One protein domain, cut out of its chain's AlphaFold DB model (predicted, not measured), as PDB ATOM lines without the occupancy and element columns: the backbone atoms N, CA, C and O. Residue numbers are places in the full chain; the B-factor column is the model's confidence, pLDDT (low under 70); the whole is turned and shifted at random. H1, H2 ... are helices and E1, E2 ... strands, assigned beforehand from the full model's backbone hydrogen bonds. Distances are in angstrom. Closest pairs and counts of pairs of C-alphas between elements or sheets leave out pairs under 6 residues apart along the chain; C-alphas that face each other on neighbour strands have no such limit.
ATOM      1  N   ASP A 184     244.864 172.553 180.377       60.84
ATOM      2  CA  ASP A 184     245.405 173.775 179.797       60.84
ATOM      3  C   ASP A 184     246.449 173.499 178.711       60.84
ATOM      4  O   ASP A 184     246.415 174.112 177.641       60.84
ATOM      5  N   LYS A 185     247.303 172.493 178.933       60.53
ATOM      6  CA  LYS A 185     248.337 172.077 177.977       60.53
ATOM      7  C   LYS A 185     247.734 171.541 176.687       60.53
ATOM      8  O   LYS A 185     248.318 171.721 175.629       60.53
ATOM      9  N   TYR A 186     246.559 170.919 176.755       57.94
ATOM     10  CA  TYR A 186     245.855 170.358 175.599       57.94
ATOM     11  C   TYR A 186     244.844 171.321 174.970       57.94
ATOM     12  O   TYR A 186     244.040 170.906 174.130       57.94
ATOM     13  N   GLY A 187     244.860 172.600 175.361       57.91
ATOM     14  CA  GLY A 187     243.878 173.562 174.882       57.91
ATOM     15  C   GLY A 187     242.462 173.152 175.286       57.91
ATOM     16  O   GLY A 187     241.528 173.250 174.491       57.91
ATOM     17  N   ILE A 188     242.278 172.678 176.511       64.25
ATOM     18  CA  ILE A 188     240.972 172.500 177.140       64.25
ATOM     19  C   ILE A 188     240.912 173.515 178.275       64.25
ATOM     20  O   ILE A 188     241.768 173.538 179.151       64.25
ATOM     21  N   GLU A 189     239.936 174.403 178.196       65.94
ATOM     22  CA  GLU A 189     239.697 175.450 179.176       65.94
ATOM     23  C   GLU A 189     238.550 175.026 180.088       65.94
ATOM     24  O   GLU A 189     237.577 174.410 179.633       65.94
ATOM     25  N   TYR A 190     238.648 175.362 181.368       69.00
ATOM     26  CA  TYR A 190     237.560 175.150 182.307       69.00
ATOM     27  C   TYR A 190     237.386 176.346 183.241       69.00
ATOM     28  O   TYR A 190     238.356 176.977 183.653       69.00
ATOM     29  N   HIS A 191     236.129 176.622 183.582       66.31
ATOM     30  CA  HIS A 191     235.735 177.689 184.498       66.31
ATOM     31  C   HIS A 191     234.647 177.192 185.428       66.31
ATOM     32  O   HIS A 191     233.665 176.602 184.975       66.31
ATOM     33  N   LEU A 192     234.804 177.449 186.720       61.00
ATOM     34  CA  LEU A 192     233.729 177.258 187.685       61.00
ATOM     35  C   LEU A 192     232.904 178.550 187.756       61.00
ATOM     36  O   LEU A 192     233.459 179.614 188.006       61.00
ATOM     37  N   GLN A 193     231.598 178.458 187.516       62.25
ATOM     38  CA  GLN A 193     230.652 179.559 187.693       62.25
ATOM     39  C   GLN A 193     229.543 179.091 188.637       62.25
ATOM     40  O   GLN A 193     228.684 178.296 188.241       62.25
ATOM     41  N   GLY A 194     229.591 179.547 189.893       65.38
ATOM     42  CA  GLY A 194     228.786 178.973 190.976       65.38
ATOM     43  C   GLY A 194     229.067 177.474 191.123       65.38
ATOM     44  O   GLY A 194     230.221 177.055 191.114       65.38
ATOM     45  N   ASP A 195     228.016 176.653 191.142       64.06
ATOM     46  CA  ASP A 195     228.133 175.188 191.242       64.06
ATOM     47  C   ASP A 195     228.354 174.487 189.885       64.06
ATOM     48  O   ASP A 195     228.339 173.257 189.792       64.06
ATOM     49  N   THR A 196     228.530 175.248 188.798       61.31
ATOM     50  CA  THR A 196     228.645 174.700 187.439       61.31
ATOM     51  C   THR A 196     230.072 174.788 186.911       61.31
ATOM     52  O   THR A 196     230.597 175.877 186.683       61.31
ATOM     53  N   LEU A 197     230.679 173.633 186.616       68.56
ATOM     54  CA  LEU A 197     231.940 173.552 185.877       68.56
ATOM     55  C   LEU A 197     231.669 173.606 184.368       68.56
ATOM     56  O   LEU A 197     231.155 172.654 183.778       68.56
ATOM     57  N   LYS A 198     232.039 174.712 183.728       67.31
ATOM     58  CA  LYS A 198     232.011 174.866 182.273       67.31
ATOM     59  C   LYS A 198     233.321 174.367 181.690       67.31
ATOM     60  O   LYS A 198     234.386 174.789 182.123       67.31
ATOM     61  N   ILE A 199     233.231 173.491 180.694       67.12
ATOM     62  CA  ILE A 199     234.388 172.909 180.012       67.12
ATOM     63  C   ILE A 199     234.276 173.266 178.539       67.12
ATOM     64  O   ILE A 199     233.328 172.855 177.868       67.12
ATOM     65  N   ASN A 200     235.255 174.003 178.035       62.69
ATOM     66  CA  ASN A 200     235.321 174.392 176.640       62.69
ATOM     67  C   ASN A 200     236.577 173.794 176.020       62.69
ATOM     68  O   ASN A 200     237.692 173.947 176.517       62.69
ATOM     69  N   ARG A 201     236.420 173.135 174.872       56.84
ATOM     70  CA  ARG A 201     237.576 172.919 174.005       56.84
ATOM     71  C   ARG A 201     238.015 174.306 173.559       56.84
ATOM     72  O   ARG A 201     237.170 175.064 173.094       56.84
ATOM     73  N   THR A 202     239.287 174.646 173.737       56.12
ATOM     74  CA  THR A 202     239.817 175.973 173.409       56.12
ATOM     75  C   THR A 202     239.680 176.178 171.913       56.12
ATOM     76  O   THR A 202     240.537 175.811 171.109       56.12
ATOM     77  N   ILE A 203     238.561 176.767 171.535       50.66
ATOM     78  CA  ILE A 203     238.390 177.428 170.269       50.66
ATOM     79  C   ILE A 203     238.321 178.890 170.679       50.66
ATOM     80  O   ILE A 203     237.295 179.356 171.159       50.66
ATOM     81  N   LEU A 204     239.444 179.601 170.541       56.78
ATOM     82  CA  LEU A 204     239.535 181.063 170.658       56.78
ATOM     83  C   LEU A 204     238.791 181.719 169.481       56.78
ATOM     84  O   LEU A 204     239.346 182.472 168.685       56.78
ATOM     85  N   ASN A 205     237.534 181.334 169.312       53.19
ATOM     86  CA  ASN A 205     236.631 181.736 168.259       53.19
ATOM     87  C   ASN A 205     235.328 182.068 168.972       53.19
ATOM     88  O   ASN A 205     234.466 181.219 169.174       53.19
ATOM     89  N   THR A 206     235.274 183.301 169.457       65.75
ATOM     90  CA  THR A 206     234.030 183.927 169.878       65.75
ATOM     91  C   THR A 206     233.524 184.775 168.723       65.75
ATOM     92  O   THR A 206     234.303 185.484 168.076       65.75
ATOM     93  N   ASP A 207     232.226 184.678 168.468       73.56
ATOM     94  CA  ASP A 207     231.520 185.551 167.531       73.56
ATOM     95  C   ASP A 207     231.069 186.855 168.212       73.56
ATOM     96  O   ASP A 207     230.579 187.767 167.549       73.56
ATOM     97  N   ILE A 208     231.269 186.971 169.532       83.31
ATOM     98  CA  ILE A 208     230.942 188.168 170.305       83.31
ATOM     99  C   ILE A 208     232.064 189.185 170.106       83.31
ATOM    100  O   ILE A 208     233.185 188.994 170.579       83.31
ATOM    101  N   ALA A 209     231.771 190.270 169.398       88.06
ATOM    102  CA  ALA A 209     232.689 191.386 169.217       88.06
ATOM    103  C   ALA A 209     232.414 192.482 170.253       88.06
ATOM    104  O   ALA A 209     231.259 192.798 170.525       88.06
ATOM    105  N   LEU A 210     233.477 193.119 170.745       90.38
ATOM    106  CA  LEU A 210     233.436 194.352 171.528       90.38
ATOM    107  C   LEU A 210     234.162 195.479 170.754       90.38
ATOM    108  O   LEU A 210     235.361 195.705 170.951       90.38
ATOM    109  N   PRO A 211     233.452 196.155 169.827       89.81
ATOM    110  CA  PRO A 211     233.965 197.296 169.067       89.81
ATOM    111  C   PRO A 211     234.338 198.513 169.922       89.81
ATOM    112  O   PRO A 211     233.592 198.876 170.834       89.81
ATOM    113  N   SER A 212     235.381 199.246 169.517       87.62
ATOM    114  CA  SER A 212     235.818 200.503 170.159       87.62
ATOM    115  C   SER A 212     234.705 201.537 170.339       87.62
ATOM    116  O   SER A 212     234.647 202.207 171.362       87.62
ATOM    117  N   LYS A 213     233.764 201.634 169.390       89.25
ATOM    118  CA  LYS A 213     232.625 202.573 169.449       89.25
ATOM    119  C   LYS A 213     231.676 202.362 170.637       89.25
ATOM    120  O   LYS A 213     230.841 203.223 170.893       89.25
ATOM    121  N   TYR A 214     231.744 201.208 171.300       89.44
ATOM    122  CA  TYR A 214     230.932 200.899 172.477       89.44
ATOM    123  C   TYR A 214     231.713 201.032 173.781       89.44
ATOM    124  O   TYR A 214     231.142 200.776 174.838       89.44
ATOM    125  N   ILE A 215     232.987 201.421 173.713       88.81
ATOM    126  CA  ILE A 215     233.886 201.570 174.854       88.81
ATOM    127  C   ILE A 215     234.041 203.059 175.162       88.81
ATOM    128  O   ILE A 215     234.180 203.891 174.265       88.81
ATOM    129  N   SER A 216     234.017 203.402 176.445       83.31
ATOM    130  CA  SER A 216     234.320 204.752 176.906       83.31
ATOM    131  C   SER A 216     235.832 204.985 176.904       83.31
ATOM    132  O   SER A 216     236.573 204.351 177.658       83.31
ATOM    133  N   ASN A 217     236.303 205.926 176.079       67.00
ATOM    134  CA  ASN A 217     237.733 206.231 175.925       67.00
ATOM    135  C   ASN A 217     238.392 206.820 177.189       67.00
ATOM    136  O   ASN A 217     239.615 206.899 177.257       67.00
ATOM    137  N   THR A 218     237.620 207.245 178.194       66.94
ATOM    138  CA  THR A 218     238.160 207.826 179.438       66.94
ATOM    139  C   THR A 218     238.541 206.787 180.491       66.94
ATOM    140  O   THR A 218     239.091 207.159 181.523       66.94
ATOM    141  N   SER A 219     238.243 205.507 180.253       71.19
ATOM    142  CA  SER A 219     238.200 204.497 181.318       71.19
ATOM    143  C   SER A 219     239.013 203.236 181.004       71.19
ATOM    144  O   SER A 219     238.784 202.210 181.631       71.19
ATOM    145  N   ILE A 220     239.937 203.287 180.035       86.19
ATOM    146  CA  ILE A 220     240.758 202.131 179.639       86.19
ATOM    147  C   ILE A 220     242.051 202.114 180.457       86.19
ATOM    148  O   ILE A 220     242.896 203.001 180.324       86.19
ATOM    149  N   ILE A 221     242.232 201.071 181.265       85.44
ATOM    150  CA  ILE A 221     243.448 200.822 182.040       85.44
ATOM    151  C   ILE A 221     244.007 199.465 181.617       85.44
ATOM    152  O   ILE A 221     243.356 198.440 181.788       85.44
ATOM    153  N   ILE A 222     245.230 199.453 181.087       84.88
ATOM    154  CA  ILE A 222     245.938 198.224 180.702       84.88
ATOM    155  C   ILE A 222     246.995 197.926 181.764       84.88
ATOM    156  O   ILE A 222     247.833 198.784 182.047       84.88
ATOM    157  N   LYS A 223     246.969 196.723 182.344       83.44
ATOM    158  CA  LYS A 223     247.965 196.262 183.323       83.44
ATOM    159  C   LYS A 223     248.687 195.042 182.764       83.44
ATOM    160  O   LYS A 223     248.083 193.991 182.595       83.44
ATOM    161  N   ASP A 224     249.974 195.185 182.471       73.75
ATOM    162  CA  ASP A 224     250.812 194.081 181.997       73.75
ATOM    163  C   ASP A 224     251.233 193.175 183.176       73.75
ATOM    164  O   ASP A 224     251.668 193.656 184.223       73.75
ATOM    165  N   HIS A 225     251.094 191.861 183.008       66.00
ATOM    166  CA  HIS A 225     251.510 190.812 183.938       66.00
ATOM    167  C   HIS A 225     252.832 190.205 183.452       66.00
ATOM    168  O   HIS A 225     252.822 189.240 182.697       66.00
ATOM    169  N   ASP A 226     253.940 190.806 183.890       56.97
ATOM    170  CA  ASP A 226     255.340 190.456 183.600       56.97
ATOM    171  C   ASP A 226     255.761 190.364 182.113       56.97
ATOM    172  O   ASP A 226     255.037 189.953 181.209       56.97
ATOM    173  N   GLY A 227     257.001 190.787 181.850       57.41
ATOM    174  CA  GLY A 227     257.564 191.015 180.511       57.41
ATOM    175  C   GLY A 227     257.818 189.773 179.650       57.41
ATOM    176  O   GLY A 227     258.367 189.916 178.564       57.41
ATOM    177  N   ASP A 228     257.394 188.587 180.088       63.75
ATOM    178  CA  ASP A 228     257.707 187.295 179.471       63.75
ATOM    179  C   ASP A 228     256.528 186.728 178.665       63.75
ATOM    180  O   ASP A 228     256.241 185.542 178.734       63.75
ATOM    181  N   THR A 229     255.792 187.555 177.909       74.25
ATOM    182  CA  THR A 229     254.679 187.059 177.072       74.25
ATOM    183  C   THR A 229     255.221 186.335 175.833       74.25
ATOM    184  O   THR A 229     255.654 187.017 174.889       74.25
ATOM    185  N   PRO A 230     255.163 184.986 175.746       77.31
ATOM    186  CA  PRO A 230     255.759 184.266 174.630       77.31
ATOM    187  C   PRO A 230     255.033 184.624 173.338       77.31
ATOM    188  O   PRO A 230     253.806 184.579 173.240       77.31
ATOM    189  N   ASN A 231     255.792 185.032 172.330       77.12
ATOM    190  CA  ASN A 231     255.231 185.614 171.111       77.12
ATOM    191  C   ASN A 231     255.824 185.022 169.834       77.12
ATOM    192  O   ASN A 231     255.378 185.372 168.738       77.12
ATOM    193  N   THR A 232     256.789 184.115 169.976       83.00
ATOM    194  CA  THR A 232     257.502 183.480 168.877       83.00
ATOM    195  C   THR A 232     257.624 181.984 169.119       83.00
ATOM    196  O   THR A 232     258.103 181.561 170.156       83.00
ATOM    197  N   LEU A 233     257.214 181.166 168.154       83.88
ATOM    198  CA  LEU A 233     257.324 179.709 168.192       83.88
ATOM    199  C   LEU A 233     258.258 179.245 167.078       83.88
ATOM    200  O   LEU A 233     258.023 179.563 165.912       83.88
ATOM    201  N   GLU A 234     259.272 178.450 167.405       83.94
ATOM    202  CA  GLU A 234     260.104 177.782 166.405       83.94
ATOM    203  C   GLU A 234     259.683 176.320 166.251       83.94
ATOM    204  O   GLU A 234     259.660 175.555 167.211       83.94
ATOM    205  N   ARG A 235     259.339 175.913 165.027       76.38
ATOM    206  CA  ARG A 235     258.982 174.525 164.724       76.38
ATOM    207  C   ARG A 235     259.484 174.134 163.346       76.38
ATOM    208  O   ARG A 235     259.286 174.862 162.374       76.38
ATOM    209  N   ASN A 236     260.122 172.968 163.253       78.88
ATOM    210  CA  ASN A 236     260.709 172.451 162.010       78.88
ATOM    211  C   ASN A 236     261.666 173.459 161.332       78.88
ATOM    212  O   ASN A 236     261.658 173.601 160.109       78.88
ATOM    213  N   GLY A 237     262.443 174.205 162.129       75.38
ATOM    214  CA  GLY A 237     263.371 175.236 161.646       75.38
ATOM    215  C   GLY A 237     262.698 176.487 161.063       75.38
ATOM    216  O   GLY A 237     263.349 177.264 160.366       75.38
ATOM    217  N   ARG A 238     261.393 176.683 161.298       80.94
ATOM    218  CA  ARG A 238     260.654 177.901 160.935       80.94
ATOM    219  C   ARG A 238     260.170 178.612 162.187       80.94
ATOM    220  O   ARG A 238     259.571 177.983 163.056       80.94
ATOM    221  N   LYS A 239     260.375 179.928 162.234       86.00
ATOM    222  CA  LYS A 239     259.835 180.799 163.279       86.00
ATOM    223  C   LYS A 239     258.467 181.341 162.881       86.00
ATOM    224  O   LYS A 239     258.267 181.785 161.751       86.00
ATOM    225  N   TYR A 240     257.551 181.330 163.834       79.81
ATOM    226  CA  TYR A 240     256.205 181.865 163.731       79.81
ATOM    227  C   TYR A 240     256.027 182.902 164.829       79.81
ATOM    228  O   TYR A 240     256.073 182.558 166.004       79.81
ATOM    229  N   THR A 241     255.845 184.162 164.453       78.88
ATOM    230  CA  THR A 241     255.807 185.279 165.399       78.88
ATOM    231  C   THR A 241     254.448 185.962 165.394       78.88
ATOM    232  O   THR A 241     253.726 185.921 164.395       78.88
ATOM    233  N   ILE A 242     254.104 186.617 166.503       71.44
ATOM    234  CA  ILE A 242     253.011 187.591 166.581       71.44
ATOM    235  C   ILE A 242     253.652 188.986 166.495       71.44
ATOM    236  O   ILE A 242     254.095 189.509 167.519       71.44
ATOM    237  N   PRO A 243     253.720 189.619 165.303       72.25
ATOM    238  CA  PRO A 243     254.599 190.771 165.072       72.25
ATOM    239  C   PRO A 243     254.346 191.954 166.011       72.25
ATOM    240  O   PRO A 243     255.286 192.581 166.486       72.25
ATOM    241  N   ARG A 244     253.079 192.229 166.337       69.31
ATOM    242  CA  ARG A 244     252.705 193.306 167.268       69.31
ATOM    243  C   ARG A 244     253.221 193.084 168.695       69.31
ATOM    244  O   ARG A 244     253.583 194.041 169.364       69.31
ATOM    245  N   LEU A 245     253.280 191.832 169.154       70.75
ATOM    246  CA  LEU A 245     253.788 191.508 170.489       70.75
ATOM    247  C   LEU A 245     255.312 191.557 170.499       70.75
ATOM    248  O   LEU A 245     255.880 192.083 171.445       70.75
ATOM    249  N   VAL A 246     255.959 191.124 169.411       75.69
ATOM    250  CA  VAL A 246     257.406 191.315 169.215       75.69
ATOM    251  C   VAL A 246     257.772 192.801 169.258       75.69
ATOM    252  O   VAL A 246     258.764 193.174 169.873       75.69
ATOM    253  N   GLN A 247     256.960 193.671 168.651       72.88
ATOM    254  CA  GLN A 247     257.179 195.119 168.694       72.88
ATOM    255  C   GLN A 247     257.046 195.699 170.113       72.88
ATOM    256  O   GLN A 247     257.764 196.637 170.448       72.88
ATOM    257  N   ARG A 248     256.129 195.163 170.929       71.44
ATOM    258  CA  ARG A 248     255.840 195.664 172.281       71.44
ATOM    259  C   ARG A 248     256.784 195.107 173.351       71.44
ATOM    260  O   ARG A 248     257.196 195.862 174.223       71.44
ATOM    261  N   TYR A 249     257.125 193.822 173.276       74.06
ATOM    262  CA  TYR A 249     257.843 193.090 174.330       74.06
ATOM    263  C   TYR A 249     259.212 192.545 173.886       74.06
ATOM    264  O   TYR A 249     259.958 192.024 174.707       74.06
ATOM    265  N   GLY A 250     259.574 192.668 172.606       77.88
ATOM    266  CA  GLY A 250     260.726 191.970 172.028       77.88
ATOM    267  C   GLY A 250     260.393 190.535 171.610       77.88
ATOM    268  O   GLY A 250     259.311 190.019 171.891       77.88
ATOM    269  N   GLU A 251     261.301 189.884 170.875       85.19
ATOM    270  CA  GLU A 251     261.134 188.477 170.486       85.19
ATOM    271  C   GLU A 251     261.315 187.578 171.713       85.19
ATOM    272  O   GLU A 251     262.401 187.532 172.290       85.19
ATOM    273  N   ILE A 252     260.258 186.854 172.086       83.44
ATOM    274  CA  ILE A 252     260.258 185.920 173.218       83.44
ATOM    275  C   ILE A 252     259.843 184.553 172.684       83.44
ATOM    276  O   ILE A 252     258.703 184.362 172.235       83.44
ATOM    277  N   LEU A 253     260.805 183.630 172.672       83.75
ATOM    278  CA  LEU A 253     260.651 182.288 172.124       83.75
ATOM    279  C   LEU A 253     259.894 181.387 173.109       83.75
ATOM    280  O   LEU A 253     260.158 181.411 174.305       83.75
ATOM    281  N   VAL A 254     258.981 180.562 172.600       79.12
ATOM    282  CA  VAL A 254     258.367 179.477 173.370       79.12
ATOM    283  C   VAL A 254     259.433 178.420 173.679       79.12
ATOM    284  O   VAL A 254     259.952 177.792 172.757       79.12
ATOM    285  N   GLU A 255     259.723 178.200 174.964       66.12
ATOM    286  CA  GLU A 255     260.637 177.143 175.437       66.12
ATOM    287  C   GLU A 255     259.917 175.826 175.799       66.12
ATOM    288  O   GLU A 255     260.560 174.807 176.052       66.12
ATOM    289  N   GLU A 256     258.582 175.829 175.822       64.56
ATOM    290  CA  GLU A 256     257.772 174.696 176.276       64.56
ATOM    291  C   GLU A 256     257.530 173.629 175.196       64.56
ATOM    292  O   GLU A 256     257.315 173.931 174.018       64.56
ATOM    293  N   ASP A 257     257.488 172.361 175.622       65.75
ATOM    294  CA  ASP A 257     257.084 171.228 174.782       65.75
ATOM    295  C   ASP A 257     255.558 171.251 174.577       65.75
ATOM    296  O   ASP A 257     254.779 170.753 175.396       65.75
ATOM    297  N   LEU A 258     255.125 171.919 173.505       65.19
ATOM    298  CA  LEU A 258     253.714 172.086 173.167       65.19
ATOM    299  C   LEU A 258     253.176 170.893 172.363       65.19
ATOM    300  O   LEU A 258     253.857 170.376 171.473       65.19
ATOM    301  N   PRO A 259     251.913 170.481 172.584       62.88
ATOM    302  CA  PRO A 259     251.309 169.411 171.801       62.88
ATOM    303  C   PRO A 259     251.174 169.788 170.323       62.88
ATOM    304  O   PRO A 259     251.118 170.962 169.947       62.88
ATOM    305  N   GLU A 260     251.043 168.775 169.465       67.50
ATOM    306  CA  GLU A 260     250.857 168.978 168.031       67.50
ATOM    307  C   GLU A 260     249.490 169.603 167.701       67.50
ATOM    308  O   GLU A 260     248.517 168.917 167.399       67.50
ATOM    309  N   LEU A 261     249.429 170.934 167.744       66.19
ATOM    310  CA  LEU A 261     248.255 171.741 167.415       66.19
ATOM    311  C   LEU A 261     248.571 172.741 166.294       66.19
ATOM    312  O   LEU A 261     249.688 172.794 165.771       66.19
ATOM    313  N   GLY A 262     247.583 173.546 165.896       64.62
ATOM    314  CA  GLY A 262     247.825 174.662 164.980       64.62
ATOM    315  C   GLY A 262     248.765 175.702 165.605       64.62
ATOM    316  O   GLY A 262     248.683 175.969 166.800       64.62
ATOM    317  N   ILE A 263     249.634 176.329 164.800       69.19
ATOM    318  CA  ILE A 263     250.630 177.329 165.249       69.19
ATOM    319  C   ILE A 263     250.019 178.399 166.162       69.19
ATOM    320  O   ILE A 263     250.543 178.681 167.237       69.19
ATOM    321  N   GLN A 264     248.877 178.957 165.758       65.00
ATOM    322  CA  GLN A 264     248.190 179.985 166.534       65.00
ATOM    323  C   GLN A 264     247.688 179.459 167.887       65.00
ATOM    324  O   GLN A 264     247.732 180.181 168.875       65.00
ATOM    325  N   GLN A 265     247.228 178.205 167.947       65.56
ATOM    326  CA  GLN A 265     246.774 177.579 169.192       65.56
ATOM    327  C   GLN A 265     247.945 177.354 170.145       65.56
ATOM    328  O   GLN A 265     247.833 177.678 171.318       65.56
ATOM    329  N   MET A 266     249.072 176.869 169.626       68.94
ATOM    330  CA  MET A 266     250.304 176.677 170.390       68.94
ATOM    331  C   MET A 266     250.810 177.989 170.996       68.94
ATOM    332  O   MET A 266     251.039 178.058 172.199       68.94
ATOM    333  N   LEU A 267     250.886 179.056 170.198       70.31
ATOM    334  CA  LEU A 267     251.251 180.386 170.696       70.31
ATOM    335  C   LEU A 267     250.271 180.901 171.757       70.31
ATOM    336  O   LEU A 267     250.684 181.531 172.721       70.31
ATOM    337  N   ASN A 268     248.975 180.628 171.612       68.31
ATOM    338  CA  ASN A 268     247.989 181.047 172.604       68.31
ATOM    339  C   ASN A 268     248.042 180.216 173.898       68.31
ATOM    340  O   ASN A 268     247.718 180.750 174.952       68.31
ATOM    341  N   ILE A 269     248.448 178.943 173.835       68.69
ATOM    342  CA  ILE A 269     248.701 178.109 175.021       68.69
ATOM    343  C   ILE A 269     249.931 178.626 175.765       68.69
ATOM    344  O   ILE A 269     249.839 178.857 176.964       68.69
ATOM    345  N   ALA A 270     251.031 178.894 175.055       69.19
ATOM    346  CA  ALA A 270     252.253 179.436 175.654       69.19
ATOM    347  C   ALA A 270     252.043 180.805 176.324       69.19
ATOM    348  O   ALA A 270     252.766 181.176 177.237       69.19
ATOM    349  N   ARG A 271     251.037 181.568 175.883       72.31
ATOM    350  CA  ARG A 271     250.657 182.854 176.484       72.31
ATOM    351  C   ARG A 271     249.761 182.717 177.716       72.31
ATOM    352  O   ARG A 271     249.396 183.727 178.304       72.31
ATOM    353  N   ARG A 272     249.358 181.512 178.125       69.56
ATOM    354  CA  ARG A 272     248.475 181.371 179.288       69.56
ATOM    355  C   ARG A 272     249.173 181.811 180.561       69.56
ATOM    356  O   ARG A 272     250.232 181.304 180.892       69.56
ATOM    357  N   GLY A 273     248.554 182.745 181.280       64.56
ATOM    358  CA  GLY A 273     249.146 183.314 182.496       64.56
ATOM    359  C   GLY A 273     250.218 184.376 182.249       64.56
ATOM    360  O   GLY A 273     250.690 184.958 183.220       64.56
ATOM    361  N   HIS A 274     250.531 184.675 180.985       66.62
ATOM    362  CA  HIS A 274     251.507 185.680 180.573       66.62
ATOM    363  C   HIS A 274     250.839 186.656 179.595       66.62
ATOM    364  O   HIS A 274     250.428 186.282 178.495       66.62
ATOM    365  N   GLY A 275     250.675 187.916 179.986       71.06
ATOM    366  CA  GLY A 275     249.928 188.863 179.161       71.06
ATOM    367  C   GLY A 275     249.555 190.122 179.913       71.06
ATOM    368  O   GLY A 275     250.368 190.684 180.632       71.06
ATOM    369  N   HIS A 276     248.319 190.579 179.748       75.44
ATOM    370  CA  HIS A 276     247.827 191.803 180.363       75.44
ATOM    371  C   HIS A 276     246.331 191.717 180.651       75.44
ATOM    372  O   HIS A 276     245.590 191.039 179.931       75.44
ATOM    373  N   THR A 277     245.888 192.419 181.690       84.25
ATOM    374  CA  THR A 277     244.472 192.724 181.883       84.25
ATOM    375  C   THR A 277     244.127 194.069 181.264       84.25
ATOM    376  O   THR A 277     244.968 194.967 181.141       84.25
ATOM    377  N   ILE A 278     242.863 194.215 180.883       88.81
ATOM    378  CA  ILE A 278     242.275 195.492 180.495       88.81
ATOM    379  C   ILE A 278     241.039 195.716 181.349       88.81
ATOM    380  O   ILE A 278     240.070 194.972 181.237       88.81
ATOM    381  N   ASP A 279     241.073 196.758 182.167       91.00
ATOM    382  CA  ASP A 279     239.877 197.304 182.791       91.00
ATOM    383  C   ASP A 279     239.308 198.369 181.847       91.00
ATOM    384  O   ASP A 279     240.036 199.262 181.401       91.00
ATOM    385  N   LEU A 280     238.031 198.256 181.490       93.06
ATOM    386  CA  LEU A 280     237.351 199.218 180.625       93.06
ATOM    387  C   LEU A 280     235.881 199.378 180.996       93.06
ATOM    388  O   LEU A 280     235.297 198.520 181.649       93.06
ATOM    389  N   GLN A 281     235.267 200.457 180.516       94.19
ATOM    390  CA  GLN A 281     233.826 200.676 180.603       94.19
ATOM    391  C   GLN A 281     233.214 200.620 179.203       94.19
ATOM    392  O   GLN A 281     233.739 201.238 178.273       94.19
ATOM    393  N   CYS A 282     232.100 199.912 179.041       92.81
ATOM    394  CA  CYS A 282     231.378 199.809 177.776       92.81
ATOM    395  C   CYS A 282     229.860 199.921 177.954       92.81
ATOM    396  O   CYS A 282     229.343 199.900 179.070       92.81
ATOM    397  N   LEU A 283     229.133 200.045 176.841       92.25
ATOM    398  CA  LEU A 283     227.674 199.928 176.851       92.25
ATOM    399  C   LEU A 283     227.246 198.532 177.307       92.25
ATOM    400  O   LEU A 283     227.880 197.533 176.953       92.25
ATOM    401  N   ILE A 284     226.138 198.476 178.041       90.62
ATOM    402  CA  ILE A 284     225.541 197.216 178.480       90.62
ATOM    403  C   ILE A 284     225.145 196.357 177.278       90.62
ATOM    404  O   ILE A 284     224.487 196.819 176.343       90.62
ATOM    405  N   SER A 285     225.507 195.076 177.340       88.88
ATOM    406  CA  SER A 285     225.031 194.041 176.427       88.88
ATOM    407  C   SER A 285     224.812 192.740 177.194       88.88
ATOM    408  O   SER A 285     225.654 192.383 178.022       88.88
ATOM    409  N   PRO A 286     223.749 191.971 176.893       84.06
ATOM    410  CA  PRO A 286     223.573 190.637 177.464       84.06
ATOM    411  C   PRO A 286     224.704 189.669 177.086       84.06
ATOM    412  O   PRO A 286     224.865 188.652 177.754       84.06
ATOM    413  N   ASP A 287     225.492 189.972 176.052       85.88
ATOM    414  CA  ASP A 287     226.618 189.139 175.624       85.88
ATOM    415  C   ASP A 287     227.881 189.343 176.479       85.88
ATOM    416  O   ASP A 287     228.763 188.479 176.500       85.88
ATOM    417  N   TYR A 288     227.978 190.463 177.202       89.06
ATOM    418  CA  TYR A 288     229.142 190.813 178.014       89.06
ATOM    419  C   TYR A 288     228.932 190.336 179.451       89.06
ATOM    420  O   TYR A 288     228.569 191.095 180.338       89.06
ATOM    421  N   GLN A 289     229.113 189.040 179.680       84.19
ATOM    422  CA  GLN A 289     228.948 188.431 181.002       84.19
ATOM    423  C   GLN A 289     230.243 187.779 181.469       84.19
ATOM    424  O   GLN A 289     231.029 187.297 180.651       84.19
ATOM    425  N   GLU A 290     230.430 187.699 182.785       82.88
ATOM    426  CA  GLU A 290     231.525 186.932 183.382       82.88
ATOM    427  C   GLU A 290     231.544 185.494 182.851       82.88
ATOM    428  O   GLU A 290     230.503 184.843 182.683       82.88
ATOM    429  N   GLY A 291     232.741 184.995 182.545       72.38
ATOM    430  CA  GLY A 291     232.910 183.665 181.967       72.38
ATOM    431  C   GLY A 291     232.760 183.601 180.444       72.38
ATOM    432  O   GLY A 291     232.804 182.504 179.876       72.38
ATOM    433  N   LYS A 292     232.537 184.732 179.763       78.12
ATOM    434  CA  LYS A 292     232.422 184.801 178.299       78.12
ATOM    435  C   LYS A 292     233.708 185.296 177.652       78.12
ATOM    436  O   LYS A 292     234.497 186.020 178.245       78.12
ATOM    437  N   TRP A 293     233.873 184.920 176.390       81.62
ATOM    438  CA  TRP A 293     234.938 185.411 175.528       81.62
ATOM    439  C   TRP A 293     234.409 186.495 174.594       81.62
ATOM    440  O   TRP A 293     233.356 186.313 173.982       81.62
ATOM    441  N   VAL A 294     235.178 187.564 174.410       85.62
ATOM    442  CA  VAL A 294     234.887 188.658 173.472       85.62
ATOM    443  C   VAL A 294     236.082 188.955 172.574       85.62
ATOM    444  O   VAL A 294     237.230 188.778 172.971       85.62
ATOM    445  N   ARG A 295     235.829 189.414 171.347       86.88
ATOM    446  CA  ARG A 295     236.850 189.972 170.453       86.88
ATOM    447  C   ARG A 295     236.937 191.472 170.654       86.88
ATOM    448  O   ARG A 295     236.056 192.197 170.202       86.88
ATOM    449  N   LEU A 296     237.998 191.922 171.306       86.88
ATOM    450  CA  LEU A 296     238.231 193.332 171.571       86.88
ATOM    451  C   LEU A 296     238.860 194.020 170.357       86.88
ATOM    452  O   LEU A 296     239.826 193.526 169.763       86.88
ATOM    453  N   GLU A 297     238.324 195.191 170.026       87.75
ATOM    454  CA  GLU A 297     238.859 196.089 169.006       87.75
ATOM    455  C   GLU A 297     239.190 197.437 169.647       87.75
ATOM    456  O   GLU A 297     238.309 198.255 169.894       87.75
ATOM    457  N   LEU A 298     240.477 197.671 169.888       84.81
ATOM    458  CA  LEU A 298     241.048 198.933 170.354       84.81
ATOM    459  C   LEU A 298     242.287 199.274 169.502       84.81
ATOM    460  O   LEU A 298     243.425 199.119 169.962       84.81
ATOM    461  N   PRO A 299     242.094 199.733 168.248       79.44
ATOM    462  CA  PRO A 299     243.195 199.970 167.314       79.44
ATOM    463  C   PRO A 299     244.230 200.979 167.826       79.44
ATOM    464  O   PRO A 299     245.419 200.822 167.560       79.44
ATOM    465  N   GLU A 300     243.791 201.977 168.601       78.12
ATOM    466  CA  GLU A 300     244.644 203.006 169.220       78.12
ATOM    467  C   GLU A 300     245.687 202.414 170.182       78.12
ATOM    468  O   GLU A 300     246.765 202.975 170.357       78.12
ATOM    469  N   TYR A 301     245.394 201.238 170.740       74.00
ATOM    470  CA  TYR A 301     246.264 200.487 171.644       74.00
ATOM    471  C   TYR A 301     246.915 199.274 170.954       74.00
ATOM    472  O   TYR A 301     247.508 198.421 171.611       74.00
ATOM    473  N   GLY A 302     246.798 199.165 169.625       69.56
ATOM    474  CA  GLY A 302     247.339 198.047 168.843       69.56
ATOM    475  C   GLY A 302     246.568 196.728 168.985       69.56
ATOM    476  O   GLY A 302     247.040 195.689 168.514       69.56
ATOM    477  N   ILE A 303     245.382 196.755 169.599       75.75
ATOM    478  CA  ILE A 303     244.546 195.576 169.841       75.75
ATOM    479  C   ILE A 303     243.493 195.499 168.739       75.75
ATOM    480  O   ILE A 303     242.571 196.303 168.683       75.75
ATOM    481  N   ASN A 304     243.616 194.504 167.864       74.81
ATOM    482  CA  ASN A 304     242.707 194.312 166.734       74.81
ATOM    483  C   ASN A 304     242.185 192.876 166.724       74.81
ATOM    484  O   ASN A 304     242.970 191.942 166.520       74.81
ATOM    485  N   HIS A 305     240.873 192.731 166.940       73.19
ATOM    486  CA  HIS A 305     240.132 191.466 166.971       73.19
ATOM    487  C   HIS A 305     240.767 190.395 167.867       73.19
ATOM    488  O   HIS A 305     240.806 189.210 167.526       73.19
ATOM    489  N   GLU A 306     241.305 190.808 169.011       74.38
ATOM    490  CA  GLU A 306     241.946 189.885 169.942       74.38
ATOM    491  C   GLU A 306     240.922 189.264 170.888       74.38
ATOM    492  O   GLU A 306     240.066 189.986 171.396       74.38
ATOM    493  N   PRO A 307     240.984 187.946 171.141       78.75
ATOM    494  CA  PRO A 307     240.105 187.307 172.103       78.75
ATOM    495  C   PRO A 307     240.533 187.647 173.538       78.75
ATOM    496  O   PRO A 307     241.682 187.409 173.916       78.75
ATOM    497  N   TYR A 308     239.587 188.135 174.333       83.06
ATOM    498  CA  TYR A 308     239.709 188.343 175.773       83.06
ATOM    499  C   TYR A 308     238.610 187.596 176.511       83.06
ATOM    500  O   TYR A 308     237.484 187.481 176.023       83.06
ATOM    501  N   PHE A 309     238.942 187.119 177.699       82.50
ATOM    502  CA  PHE A 309     238.000 186.527 178.628       82.50
ATOM    503  C   PHE A 309     237.489 187.593 179.598       82.50
ATOM    504  O   PHE A 309     238.283 188.349 180.149       82.50
ATOM    505  N   ILE A 310     236.176 187.656 179.812       85.56
ATOM    506  CA  ILE A 310     235.565 188.553 180.796       85.56
ATOM    507  C   ILE A 310     235.696 187.901 182.174       85.56
ATOM    508  O   ILE A 310     234.918 187.003 182.514       85.56
ATOM    509  N   SER A 311     236.680 188.346 182.954       80.81
ATOM    510  CA  SER A 311     236.927 187.852 184.313       80.81
ATOM    511  C   SER A 311     236.077 188.557 185.364       80.81
ATOM    512  O   SER A 311     235.777 187.952 186.391       80.81
ATOM    513  N   LYS A 312     235.648 189.794 185.091       86.50
ATOM    514  CA  LYS A 312     234.693 190.534 185.921       86.50
ATOM    515  C   LYS A 312     233.771 191.393 185.063       86.50
ATOM    516  O   LYS A 312     234.235 192.005 184.099       86.50
ATOM    517  N   ALA A 313     232.492 191.461 185.422       88.56
ATOM    518  CA  ALA A 313     231.512 192.341 184.797       88.56
ATOM    519  C   ALA A 313     230.629 192.990 185.869       88.56
ATOM    520  O   ALA A 313     230.002 192.308 186.674       88.56
ATOM    521  N   THR A 314     230.563 194.318 185.891       90.56
ATOM    522  CA  THR A 314     229.801 195.072 186.896       90.56
ATOM    523  C   THR A 314     228.963 196.141 186.214       90.56
ATOM    524  O   THR A 314     229.456 196.857 185.350       90.56
ATOM    525  N   TYR A 315     227.687 196.243 186.580       88.94
ATOM    526  CA  TYR A 315     226.811 197.301 186.085       88.94
ATOM    527  C   TYR A 315     227.124 198.600 186.826       88.94
ATOM    528  O   TYR A 315     227.005 198.649 188.048       88.94
ATOM    529  N   ASP A 316     227.516 199.642 186.094       86.50
ATOM    530  CA  ASP A 316     227.811 200.950 186.690       86.50
ATOM    531  C   ASP A 316     226.536 201.798 186.814       86.50
ATOM    532  O   ASP A 316     226.395 202.598 187.736       86.50
ATOM    533  N   ASN A 317     225.623 201.660 185.848       86.81
ATOM    534  CA  ASN A 317     224.299 202.290 185.784       86.81
ATOM    535  C   ASN A 317     223.452 201.600 184.696       86.81
ATOM    536  O   ASN A 317     223.869 200.585 184.157       86.81
ATOM    537  N   ASP A 318     222.296 202.159 184.328       85.94
ATOM    538  CA  ASP A 318     221.390 201.580 183.316       85.94
ATOM    539  C   ASP A 318     221.926 201.602 181.870       85.94
ATOM    540  O   ASP A 318     221.302 201.049 180.962       85.94
ATOM    541  N   VAL A 319     223.063 202.259 181.622       87.44
ATOM    542  CA  VAL A 319     223.644 202.440 180.280       87.44
ATOM    543  C   VAL A 319     225.015 201.777 180.157       87.44
ATOM    544  O   VAL A 319     225.330 201.202 179.112       87.44
ATOM    545  N   PHE A 320     225.824 201.845 181.213       90.44
ATOM    546  CA  PHE A 320     227.222 201.429 181.205       90.44
ATOM    547  C   PHE A 320     227.505 200.280 182.164       90.44
ATOM    548  O   PHE A 320     226.912 200.156 183.237       90.44
ATOM    549  N   MET A 321     228.484 199.474 181.775       93.06
ATOM    550  CA  MET A 321     229.066 198.433 182.601       93.06
ATOM    551  C   MET A 321     230.592 198.475 182.525       93.06
ATOM    552  O   MET A 321     231.164 198.788 181.478       93.06
ATOM    553  N   SER A 322     231.238 198.111 183.623       93.19
ATOM    554  CA  SER A 322     232.678 197.930 183.723       93.19
ATOM    555  C   SER A 322     233.046 196.465 183.513       93.19
ATOM    556  O   SER A 322     232.418 195.566 184.078       93.19
ATOM    557  N   LEU A 323     234.075 196.225 182.701       93.25
ATOM    558  CA  LEU A 323     234.627 194.908 182.402       93.25
ATOM    559  C   LEU A 323     236.099 194.847 182.806       93.25
ATOM    560  O   LEU A 323     236.866 195.753 182.474       93.25
ATOM    561  N   THR A 324     236.500 193.736 183.421       91.00
ATOM    562  CA  THR A 324     237.906 193.312 183.481       91.00
ATOM    563  C   THR A 324     238.104 192.182 182.477       91.00
ATOM    564  O   THR A 324     237.391 191.175 182.498       91.00
ATOM    565  N   LEU A 325     239.046 192.385 181.560       88.38
ATOM    566  CA  LEU A 325     239.322 191.515 180.425       88.38
ATOM    567  C   LEU A 325     240.724 190.919 180.534       88.38
ATOM    568  O   LEU A 325     241.708 191.655 180.516       88.38
ATOM    569  N   ASP A 326     240.820 189.593 180.545       82.94
ATOM    570  CA  ASP A 326     242.091 188.871 180.591       82.94
ATOM    571  C   ASP A 326     242.456 188.354 179.197       82.94
ATOM    572  O   ASP A 326     241.662 187.664 178.544       82.94
ATOM    573  N   VAL A 327     243.671 188.647 178.726       74.75
ATOM    574  CA  VAL A 327     244.188 188.001 177.514       74.75
ATOM    575  C   VAL A 327     244.669 186.595 177.866       74.75
ATOM    576  O   VAL A 327     245.581 186.430 178.670       74.75
ATOM    577  N   ALA A 328     244.049 185.574 177.267       67.19
ATOM    578  CA  ALA A 328     244.433 184.172 177.458       67.19
ATOM    579  C   ALA A 328     244.698 183.787 178.936       67.19
ATOM    580  O   ALA A 328     245.787 183.299 179.241       67.19
ATOM    581  N   PRO A 329     243.754 183.997 179.875       66.00
ATOM    582  CA  PRO A 329     243.986 183.588 181.255       66.00
ATOM    583  C   PRO A 329     244.242 182.070 181.328       66.00
ATOM    584  O   PRO A 329     243.736 181.311 180.493       66.00
ATOM    585  N   PRO A 330     245.023 181.597 182.317       61.06
ATOM    586  CA  PRO A 330     245.061 180.173 182.624       61.06
ATOM    587  C   PRO A 330     243.667 179.736 183.094       61.06
ATOM    588  O   PRO A 330     242.892 180.572 183.572       61.06
ATOM    589  N   SER A 331     243.333 178.448 182.990       62.12
ATOM    590  CA  SER A 331     242.067 177.977 183.559       62.12
ATOM    591  C   SER A 331     242.082 178.185 185.074       62.12
ATOM    592  O   SER A 331     243.089 177.933 185.743       62.12
ATOM    593  N   ARG A 332     240.976 178.682 185.629       58.50
ATOM    594  CA  ARG A 332     240.889 179.069 187.042       58.50
ATOM    595  C   ARG A 332     239.598 178.555 187.664       58.50
ATOM    596  O   ARG A 332     238.543 178.499 187.036       58.50
ATOM    597  N   PHE A 333     239.688 178.234 188.949       43.62
ATOM    598  CA  PHE A 333     238.521 178.182 189.818       43.62
ATOM    599  C   PHE A 333     238.281 179.615 190.273       43.62
ATOM    600  O   PHE A 333     239.073 180.146 191.048       43.62
ATOM    601  N   VAL A 334     237.265 180.266 189.715       42.47
ATOM    602  CA  VAL A 334     236.868 181.596 190.170       42.47
ATOM    603  C   VAL A 334     236.079 181.394 191.459       42.47
ATOM    604  O   VAL A 334     235.040 180.735 191.449       42.47
TER     605      VAL A 334
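What this domain is: This is residues 184 to 334 of the 356 residues of an uncharacterized protein of Methanosphaera sp. rholeuAM270 (UniProt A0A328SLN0). A strongly twisted sheet of five strands makes the main body, and the long strand E8 bends through it so that E7 turns away from the line of E6 and E9. At one end of this body is a smaller lobe, in which H2 packs on the hairpin of E4 and E5 and H1 follows E5; the two-stranded hairpin E1 and E2 is a separate piece to one side of the body. The printed part has 151 residues with nine named strands and two named helices, in the order E1 E2 E3 E4 E5 H1 H2 E6 E7 E8 E9, and the class is mostly strand. The large sheet runs E3 E6 E9 E8 E7, antiparallel throughout. The whole is compact, with a radius of gyration of the C-alphas of 15.8 A and spans of 54 by 38 by 26 A.

How they stand to each other: E1, residues 188 to 193, and E2, residues 196 to 201, form a hairpin, antiparallel with directions at 160 degrees; N 191 and O 198 are within hydrogen-bond range at 2.9 A, and N 200 and O 189 at 2.8 A. Both are apart from E3, residues 221 to 225. After E2, residues 209 to 210 pair in parallel with residues 295 to 296 of E7, residues 293 to 298. E3 is an edge strand of the five-stranded sheet, antiparallel at 159 degrees to E6, residues 275 to 283, with N 223 and O 277 at 2.9 A. E4, residues 232 to 235, and E5, residues 238 to 241, form a second hairpin at 158 degrees, with N 233 and O 240 at 2.8 A. H1, residues 243 to 249, comes closest to E4 with the C-alphas of Val 246 and Thr 232, 7.8 A apart. H2, residues 263 to 270, comes closest to E4 with the C-alphas of Leu 267 and Leu 233, 6.6 A apart. H1 and H2 are apart, and neither is on the five-stranded sheet. In both helices every O i to N i+4 pair is within hydrogen-bond range. E6 is antiparallel at 162 degrees to E9, residues 320 to 327, with N 280 and O 323 at 2.9 A. E9 forms a hairpin with E8, residues 303 to 315, at 127 degrees, with N 322 and O 314 at 2.8 A. E8 bends by 92 degrees at residue 306 and forms a hairpin with E7, the other edge strand, at 117 degrees, with N 294 and O 308 at 2.8 A. E7, E8 and E9 are a meander, each strand the antiparallel neighbour of the one before; with E6, the antiparallel neighbour of E9, they make a Greek key of four strands in a row.

Where its parts are: E1 begins at C-alpha 188, (240.972, 172.500, 177.140), and is 16.4 A long; E2 is 16.2 A and E3 13.0 A. E4 and E5 have four residues each, H1 seven and H2 eight. E6 is 25.0 A long from C-alpha 275, (249.928, 188.863, 179.161). E7 is 15.7 A, E8 24.1 A and E9 21.9 A, ending at C-alpha 327, (244.188, 188.001, 177.514).

The domain as a whole: The two C-alphas farthest apart are those of Gly 237 and Asp 318, at 54.1 A. The printed part has no cut. The links from E2 to E3, 19 residues, and from H1 to H2, 13 residues, are long. The mean pLDDT of the printed part is 75.4; 56 residues are under 70, among them residues 184 to 206, 255 to 266 and 328 to 334.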